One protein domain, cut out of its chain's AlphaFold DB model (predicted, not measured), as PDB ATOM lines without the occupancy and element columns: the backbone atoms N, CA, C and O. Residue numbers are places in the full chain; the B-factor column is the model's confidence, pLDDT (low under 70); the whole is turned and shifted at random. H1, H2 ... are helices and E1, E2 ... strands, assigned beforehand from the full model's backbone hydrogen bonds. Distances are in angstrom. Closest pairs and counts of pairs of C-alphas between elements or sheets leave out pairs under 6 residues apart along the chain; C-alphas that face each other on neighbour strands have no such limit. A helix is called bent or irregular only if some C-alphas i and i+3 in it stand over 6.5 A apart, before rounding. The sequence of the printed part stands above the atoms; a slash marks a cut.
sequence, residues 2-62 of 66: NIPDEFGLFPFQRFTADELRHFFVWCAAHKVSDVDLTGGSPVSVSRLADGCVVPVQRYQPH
ATOM      1  N   ASN A   2       4.951  30.706 -34.321       56.06
ATOM      2  CA  ASN A   2       3.800  31.406 -33.740       56.06
ATOM      3  C   ASN A   2       2.536  30.626 -34.118       56.06
ATOM      4  O   ASN A   2       2.144  30.633 -35.281       56.06
ATOM      5  N   ILE A   3       1.964  29.895 -33.161       57.38
ATOM      6  CA  ILE A   3       0.659  29.252 -33.328       57.38
ATOM      7  C   ILE A   3      -0.367  30.383 -33.314       57.38
ATOM      8  O   ILE A   3      -0.343  31.184 -32.379       57.38
ATOM      9  N   PRO A   4      -1.217  30.510 -34.339       60.16
ATOM     10  CA  PRO A   4      -2.114  31.642 -34.391       60.16
ATOM     11  C   PRO A   4      -3.218  31.529 -33.328       60.16
ATOM     12  O   PRO A   4      -3.745  30.446 -33.067       60.16
ATOM     13  N   ASP A   5      -3.557  32.659 -32.711       57.56
ATOM     14  CA  ASP A   5      -4.520  32.731 -31.602       57.56
ATOM     15  C   ASP A   5      -5.978  32.868 -32.085       57.56
ATOM     16  O   ASP A   5      -6.915  32.647 -31.325       57.56
ATOM     17  N   GLU A   6      -6.188  33.194 -33.364       63.66
ATOM     18  CA  GLU A   6      -7.520  33.471 -33.911       63.66
ATOM     19  C   GLU A   6      -8.225  32.204 -34.435       63.66
ATOM     20  O   GLU A   6      -7.614  31.310 -35.030       63.66
ATOM     21  N   PHE A   7      -9.538  32.129 -34.214       62.00
ATOM     22  CA  PHE A   7     -10.406  31.065 -34.721       62.00
ATOM     23  C   PHE A   7     -10.796  31.324 -36.185       62.00
ATOM     24  O   PHE A   7     -11.015  32.466 -36.571       62.00
ATOM     25  N   GLY A   8     -10.917  30.275 -37.010       59.88
ATOM     26  CA  GLY A   8     -11.323  30.411 -38.420       59.88
ATOM     27  C   GLY A   8     -10.181  30.561 -39.431       59.88
ATOM     28  O   GLY A   8     -10.432  30.827 -40.602       59.88
ATOM     29  N   LEU A   9      -8.930  30.366 -39.009       64.69
ATOM     30  CA  LEU A   9      -7.752  30.519 -39.874       64.69
ATOM     31  C   LEU A   9      -7.475  29.323 -40.790       64.69
ATOM     32  O   LEU A   9      -6.721  29.442 -41.754       64.69
ATOM     33  N   PHE A  10      -8.050  28.164 -40.486       67.88
ATOM     34  CA  PHE A  10      -7.803  26.943 -41.240       67.88
ATOM     35  C   PHE A  10      -8.763  26.862 -42.433       67.88
ATOM     36  O   PHE A  10      -9.968  26.797 -42.225       67.88
ATOM     37  N   PRO A  11      -8.298  26.874 -43.692       68.00
ATOM     38  CA  PRO A  11      -9.206  26.822 -44.834       68.00
ATOM     39  C   PRO A  11      -9.976  25.494 -44.879       68.00
ATOM     40  O   PRO A  11      -9.445  24.445 -44.520       68.00
ATOM     41  N   PHE A  12     -11.217  25.520 -45.376       70.25
ATOM     42  CA  PHE A  12     -12.026  24.317 -45.623       70.25
ATOM     43  C   PHE A  12     -11.558  23.584 -46.887       70.25
ATOM     44  O   PHE A  12     -12.288  23.454 -47.869       70.25
ATOM     45  N   GLN A  13     -10.312  23.123 -46.872       75.62
ATOM     46  CA  GLN A  13      -9.672  22.395 -47.959       75.62
ATOM     47  C   GLN A  13      -8.989  21.139 -47.429       75.62
ATOM     48  O   GLN A  13      -8.701  21.019 -46.241       75.62
ATOM     49  N   ARG A  14      -8.694  20.194 -48.325       80.06
ATOM     50  CA  ARG A  14      -7.895  19.020 -47.965       80.06
ATOM     51  C   ARG A  14      -6.497  19.469 -47.542       80.06
ATOM     52  O   ARG A  14      -5.772  20.040 -48.352       80.06
ATOM     53  N   PHE A  15      -6.121  19.139 -46.315       81.25
ATOM     54  CA  PHE A  15      -4.787  19.399 -45.795       81.25
ATOM     55  C   PHE A  15      -3.790  18.336 -46.244       81.25
ATOM     56  O   PHE A  15      -4.086  17.140 -46.325       81.25
ATOM     57  N   THR A  16      -2.575  18.791 -46.516       86.31
ATOM     58  CA  THR A  16      -1.372  17.971 -46.571       86.31
ATOM     59  C   THR A  16      -1.029  17.435 -45.178       86.31
ATOM     60  O   THR A  16      -1.530  17.899 -44.151       86.31
ATOM     61  N   ALA A  17      -0.134  16.445 -45.115       87.00
ATOM     62  CA  ALA A  17       0.302  15.877 -43.838       87.00
ATOM     63  C   ALA A  17       0.961  16.918 -42.916       87.00
ATOM     64  O   ALA A  17       0.874  16.799 -41.697       87.00
ATOM     65  N   ASP A  18       1.630  17.922 -43.486       85.06
ATOM     66  CA  ASP A  18       2.254  18.993 -42.716       85.06
ATOM     67  C   ASP A  18       1.209  19.974 -42.164       85.06
ATOM     68  O   ASP A  18       1.218  20.276 -40.973       85.06
ATOM     69  N   GLU A  19       0.231  20.372 -42.977       83.88
ATOM     70  CA  GLU A  19      -0.890  21.220 -42.546       83.88
ATOM     71  C   GLU A  19      -1.733  20.552 -41.451       83.88
ATOM     72  O   GLU A  19      -2.104  21.208 -40.479       83.88
ATOM     73  N   LEU A  20      -1.959  19.234 -41.532       85.19
ATOM     74  CA  LEU A  20      -2.624  18.477 -40.465       85.19
ATOM     75  C   LEU A  20      -1.857  18.538 -39.139       85.19
ATOM     76  O   LEU A  20      -2.474  18.683 -38.087       85.19
ATOM     77  N   ARG A  21      -0.519  18.454 -39.161       88.12
ATOM     78  CA  ARG A  21       0.286  18.577 -37.931       88.12
ATOM     79  C   ARG A  21       0.104  19.951 -37.300       88.12
ATOM     80  O   ARG A  21      -0.145  20.032 -36.100       88.12
ATOM     81  N   HIS A  22       0.180  21.010 -38.102       85.00
ATOM     82  CA  HIS A  22      -0.031  22.379 -37.631       85.00
ATOM     83  C   HIS A  22      -1.443  22.579 -37.074       85.00
ATOM     84  O   HIS A  22      -1.607  23.157 -36.000       85.00
ATOM     85  N   PHE A  23      -2.446  22.036 -37.761       85.25
ATOM     86  CA  PHE A  23      -3.836  22.054 -37.327       85.25
ATOM     87  C   PHE A  23      -4.032  21.370 -35.969       85.25
ATOM     88  O   PHE A  23      -4.595  21.969 -35.059       85.25
ATOM     89  N   PHE A  24      -3.505  20.159 -35.770       87.12
ATOM     90  CA  PHE A  24      -3.660  19.464 -34.488       87.12
ATOM     91  C   PHE A  24      -2.875  20.115 -33.343       87.12
ATOM     92  O   PHE A  24      -3.352  20.120 -32.207       87.12
ATOM     93  N   VAL A  25      -1.710  20.709 -33.623       88.94
ATOM     94  CA  VAL A  25      -0.976  21.522 -32.637       88.94
ATOM     95  C   VAL A  25      -1.817  22.724 -32.205       88.94
ATOM     96  O   VAL A  25      -1.904  23.024 -31.013       88.94
ATOM     97  N   TRP A  26      -2.488  23.376 -33.153       86.19
ATOM     98  CA  TRP A  26      -3.420  24.456 -32.861       86.19
ATOM     99  C   TRP A  26      -4.640  23.969 -32.062       86.19
ATOM    100  O   TRP A  26      -4.968  24.566 -31.039       86.19
ATOM    101  N   CYS A  27      -5.254  22.838 -32.429       87.31
ATOM    102  CA  CYS A  27      -6.368  22.249 -31.675       87.31
ATOM    103  C   CYS A  27      -6.006  22.000 -30.203       87.31
ATOM    104  O   CYS A  27      -6.797  22.310 -29.309       87.31
ATOM    105  N   ALA A  28      -4.801  21.479 -29.953       87.69
ATOM    106  CA  ALA A  28      -4.300  21.236 -28.605       87.69
ATOM    107  C   ALA A  28      -4.120  22.540 -27.811       87.69
ATOM    108  O   ALA A  28      -4.534  22.612 -26.653       87.69
ATOM    109  N   ALA A  29      -3.564  23.585 -28.433       85.62
ATOM    110  CA  ALA A  29      -3.412  24.898 -27.804       85.62
ATOM    111  C   ALA A  29      -4.770  25.533 -27.445       85.62
ATOM    112  O   ALA A  29      -4.917  26.143 -26.386       85.62
ATOM    113  N   HIS A  30      -5.784  25.321 -28.287       83.00
ATOM    114  CA  HIS A  30      -7.114  25.930 -28.168       83.00
ATOM    115  C   HIS A  30      -8.139  25.107 -27.378       83.00
ATOM    116  O   HIS A  30      -9.309  25.494 -27.291       83.00
ATOM    117  N   LYS A  31      -7.710  23.996 -26.760       86.62
ATOM    118  CA  LYS A  31      -8.570  23.070 -25.995       86.62
ATOM    119  C   LYS A  31      -9.772  22.579 -26.810       86.62
ATOM    120  O   LYS A  31     -10.877  22.438 -26.285       86.62
ATOM    121  N   VAL A  32      -9.556  22.347 -28.102       89.12
ATOM    122  CA  VAL A  32     -10.552  21.734 -28.981       89.12
ATOM    123  C   VAL A  32     -10.862  20.335 -28.456       89.12
ATOM    124  O   VAL A  32      -9.954  19.555 -28.175       89.12
ATOM    125  N   SER A  33     -12.147  20.036 -28.299       89.44
ATOM    126  CA  SER A  33     -12.622  18.750 -27.782       89.44
ATOM    127  C   SER A  33     -13.128  17.829 -28.882       89.44
ATOM    128  O   SER A  33     -13.125  16.619 -28.697       89.44
ATOM    129  N   ASP A  34     -13.585  18.395 -29.999       89.75
ATOM    130  CA  ASP A  34     -14.187  17.657 -31.101       89.75
ATOM    131  C   ASP A  34     -13.736  18.231 -32.449       89.75
ATOM    132  O   ASP A  34     -13.698  19.452 -32.639       89.75
ATOM    133  N   VAL A  35     -13.368  17.338 -33.367       88.50
ATOM    134  CA  VAL A  35     -12.917  17.663 -34.723       88.50
ATOM    135  C   VAL A  35     -13.552  16.680 -35.696       88.50
ATOM    136  O   VAL A  35     -13.306  15.478 -35.614       88.50
ATOM    137  N   ASP A  36     -14.272  17.212 -36.678       88.81
ATOM    138  CA  ASP A  36     -14.785  16.466 -37.820       88.81
ATOM    139  C   ASP A  36     -13.926  16.733 -39.063       88.81
ATOM    140  O   ASP A  36     -13.822  17.870 -39.543       88.81
ATOM    141  N   LEU A  37     -13.302  15.673 -39.586       86.94
ATOM    142  CA  LEU A  37     -12.498  15.710 -40.806       86.94
ATOM    143  C   LEU A  37     -13.196  14.931 -41.921       86.94
ATOM    144  O   LEU A  37     -13.308  13.708 -41.858       86.94
ATOM    145  N   THR A  38     -13.549  15.608 -43.012       85.62
ATOM    146  CA  THR A  38     -14.062  14.953 -44.221       85.62
ATOM    147  C   THR A  38     -12.998  14.980 -45.309       85.62
ATOM    148  O   THR A  38     -12.598  16.039 -45.792       85.62
ATOM    149  N   GLY A  39     -12.491  13.806 -45.696       82.81
ATOM    150  CA  GLY A  39     -11.507  13.682 -46.778       82.81
ATOM    151  C   GLY A  39     -10.192  14.436 -46.537       82.81
ATOM    152  O   GLY A  39      -9.510  14.758 -47.510       82.81
ATOM    153  N   GLY A  40      -9.847  14.715 -45.275       81.12
ATOM    154  CA  GLY A  40      -8.679  15.509 -44.874       81.12
ATOM    155  C   GLY A  40      -8.938  17.014 -44.739       81.12
ATOM    156  O   GLY A  40      -7.984  17.755 -44.531       81.12
ATOM    157  N   SER A  41     -10.188  17.468 -44.876       83.38
ATOM    158  CA  SER A  41     -10.608  18.857 -44.649       83.38
ATOM    159  C   SER A  41     -11.329  18.990 -43.301       83.38
ATOM    160  O   SER A  41     -12.219  18.174 -43.039       83.38
ATOM    161  N   PRO A  42     -10.986  19.972 -42.447       82.81
ATOM    162  CA  PRO A  42     -11.673  20.198 -41.178       82.81
ATOM    163  C   PRO A  42     -13.013  20.900 -41.392       82.81
ATOM    164  O   PRO A  42     -13.070  22.108 -41.590       82.81
ATOM    165  N   VAL A  43     -14.108  20.140 -41.348       84.19
ATOM    166  CA  VAL A  43     -15.466  20.639 -41.630       84.19
ATOM    167  C   VAL A  43     -16.109  21.241 -40.384       84.19
ATOM    168  O   VAL A  43     -16.858  22.216 -40.475       84.19
ATOM    169  N   SER A  44     -15.809  20.690 -39.209       86.06
ATOM    170  CA  SER A  44     -16.312  21.187 -37.931       86.06
ATOM    171  C   SER A  44     -15.260  21.022 -36.843       86.06
ATOM    172  O   SER A  44     -14.582  20.004 -36.761       86.06
ATOM    173  N   VAL A  45     -15.133  22.032 -35.994       87.56
ATOM    174  CA  VAL A  45     -14.224  22.075 -34.853       87.56
ATOM    175  C   VAL A  45     -14.994  22.686 -33.697       87.56
ATOM    176  O   VAL A  45     -15.553  23.778 -33.835       87.56
ATOM    177  N   SER A  46     -15.035  21.998 -32.562       89.06
ATOM    178  CA  SER A  46     -15.747  22.458 -31.369       89.06
ATOM    179  C   SER A  46     -14.925  22.232 -30.105       89.06
ATOM    180  O   SER A  46     -14.085  21.335 -30.030       89.06
ATOM    181  N   ARG A  47     -15.177  23.048 -29.082       89.25
ATOM    182  CA  ARG A  47     -14.580  22.898 -27.752       89.25
ATOM    183  C   ARG A  47     -15.652  22.823 -26.683       89.25
ATOM    184  O   ARG A  47     -16.691  23.463 -26.802       89.25
ATOM    185  N   LEU A  48     -15.371  22.100 -25.610       87.56
ATOM    186  CA  LEU A  48     -16.204  22.120 -24.419       87.56
ATOM    187  C   LEU A  48     -15.829  23.342 -23.570       87.56
ATOM    188  O   LEU A  48     -14.669  23.514 -23.190       87.56
ATOM    189  N   ALA A  49     -16.804  24.197 -23.282       82.56
ATOM    190  CA  ALA A  49     -16.670  25.329 -22.373       82.56
ATOM    191  C   ALA A  49     -17.891  25.363 -21.450       82.56
ATOM    192  O   ALA A  49     -19.025  25.359 -21.922       82.56
ATOM    193  N   ASP A  50     -17.652  25.332 -20.138       85.19
ATOM    194  CA  ASP A  50     -18.695  25.413 -19.104       85.19
ATOM    195  C   ASP A  50     -19.832  24.383 -19.269       85.19
ATOM    196  O   ASP A  50     -21.003  24.665 -19.035       85.19
ATOM    197  N   GLY A  51     -19.480  23.165 -19.701       85.94
ATOM    198  CA  GLY A  51     -20.439  22.078 -19.940       85.94
ATOM    199  C   GLY A  51     -21.206  22.178 -21.263       85.94
ATOM    200  O   GLY A  51     -21.980  21.278 -21.580       85.94
ATOM    201  N   CYS A  52     -20.957  23.216 -22.062       83.31
ATOM    202  CA  CYS A  52     -21.558  23.426 -23.374       83.31
ATOM    203  C   CYS A  52     -20.535  23.210 -24.495       83.31
ATOM    204  O   CYS A  52     -19.383  23.639 -24.408       83.31
ATOM    205  N   VAL A  53     -20.957  22.556 -25.579       83.31
ATOM    206  CA  VAL A  53     -20.149  22.442 -26.799       83.31
ATOM    207  C   VAL A  53     -20.262  23.752 -27.572       83.31
ATOM    208  O   VAL A  53     -21.344  24.126 -28.021       83.31
ATOM    209  N   VAL A  54     -19.142  24.453 -27.715       83.81
ATOM    210  CA  VAL A  54     -19.044  25.736 -28.410       83.81
ATOM    211  C   VAL A  54     -18.375  25.516 -29.768       83.81
ATOM    212  O   VAL A  54     -17.270  24.960 -29.810       83.81
ATOM    213  N   PRO A  55     -19.007  25.941 -30.879       80.25
ATOM    214  CA  PRO A  55     -18.388  25.856 -32.190       80.25
ATOM    215  C   PRO A  55     -17.194  26.808 -32.248       80.25
ATOM    216  O   PRO A  55     -17.308  27.996 -31.958       80.25
ATOM    217  N   VAL A  56     -16.049  26.262 -32.630       80.56
ATOM    218  CA  VAL A  56     -14.798  26.997 -32.826       80.56
ATOM    219  C   VAL A  56     -14.650  27.389 -34.291       80.56
ATOM    220  O   VAL A  56     -14.306  28.519 -34.618       80.56
ATOM    221  N   GLN A  57     -14.940  26.447 -35.182       76.44
ATOM    222  CA  GLN A  57     -14.918  26.671 -36.614       76.44
ATOM    223  C   GLN A  57     -15.877  25.690 -37.276       76.44
ATOM    224  O   GLN A  57     -15.837  24.497 -36.994       76.44
ATOM    225  N   ARG A  58     -16.754  26.172 -38.156       73.00
ATOM    226  CA  ARG A  58     -17.723  25.315 -38.841       73.00
ATOM    227  C   ARG A  58     -17.865  25.738 -40.286       73.00
ATOM    228  O   ARG A  58     -18.015  26.927 -40.560       73.00
ATOM    229  N   TYR A  59     -17.837  24.767 -41.188       65.06
ATOM    230  CA  TYR A  59     -18.125  24.997 -42.592       65.06
ATOM    231  C   TYR A  59     -19.555  25.523 -42.718       65.06
ATOM    232  O   TYR A  59     -20.511  24.835 -42.352       65.06
ATOM    233  N   GLN A  60     -19.702  26.758 -43.199       59.72
ATOM    234  CA  GLN A  60     -20.995  27.321 -43.565       59.72
ATOM    235  C   GLN A  60     -21.144  27.221 -45.090       59.72
ATOM    236  O   GLN A  60     -20.400  27.877 -45.818       59.72
ATOM    237  N   PRO A  61     -22.102  26.432 -45.607       53.75
ATOM    238  CA  PRO A  61     -22.285  26.259 -47.051       53.75
ATOM    239  C   PRO A  61     -22.723  27.548 -47.774       53.75
ATOM    240  O   PRO A  61     -22.701  27.600 -48.998       53.75
ATOM    241  N   HIS A  62     -23.103  28.598 -47.041       51.50
ATOM    242  CA  HIS A  62     -23.545  29.889 -47.586       51.50
ATOM    243  C   HIS A  62     -22.402  30.901 -47.782       51.50
ATOM    244  O   HIS A  62     -22.657  32.035 -48.174       51.50
TER     245      HIS A  62
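Overview. This is residues 2 to 62 of the 66 residues of an uncharacterized protein of Escherichia coli (UniProt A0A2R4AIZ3). A small sheet of three antiparallel strands, E1, E2 and E3, folds back and forth on itself, and one helix, H1, lies beside it and only grazes it. Residues 2 to 16 hold no named element; of these, residues 7 to 12 run past the gap between H1 and the sheet before the helix begins. The printed part has 61 residues with one named helix and three named strands, in the order H1, E1, E2, E3, and the sheet's order is E1, E2, E3, all antiparallel. The class is mixed, helices and strands. The whole is compact, with a radius of gyration of the C-alphas of 11.3 A, and its outline is flat, with spans of 33 by 31 by 17 A.

Along the chain. The printed part begins at Asn 2, with its C-alpha at (3.800, 31.406, -33.740). H1 follows as residues 17 to 29, 18.8 A from first to last C-alpha, and begins at C-alpha 17 at (0.302, 15.877, -43.838). E1 is residues 34 to 38, 13.4 A long. E2, the longest strand, is residues 41 to 49 and measures 24.0 A. E3 is residues 52 to 58, 16.0 A, and ends at C-alpha 58 at (-17.723, 25.315, -38.841).

Arrangement. The sheet is a meander, each strand the antiparallel neighbour of the one before. E2 is its inner strand, and E1 and E3 are its edge strands. E1 and E2 form a hairpin with 171 degrees between their directions; N 36 and O 44 are 2.8 A apart, within hydrogen-bond range, and the C-alphas of Val 35 and Val 45, which face each other, are 4.6 A apart. E2 and E3 form a hairpin too, at 154 degrees, with N 45 and O 57 within hydrogen-bond range at 2.8 A, and N 54 and O 47 likewise at 2.8 A. H1 is on the sheet but only grazes it, with its residues 20 to 27, through 10 pairs of C-alphas within 10 A. H1 and E2 are near each other, with 6 of these pairs. In H1 every O i to N i+4 pair is within hydrogen-bond range, and the helix is not bent.

Size, cuts and confidence. The two C-alphas farthest apart, those of Thr 16 and Asp 50, are 33.3 A apart. The printed part has no cut. The links H1 to E1, E1 to E2 and E2 to E3 are tight, with 4, 2 and 2 residues. The mean pLDDT of the printed part is 79.0; residues 2 to 11 and 59 to 62 are under 70, where the model's confidence is low.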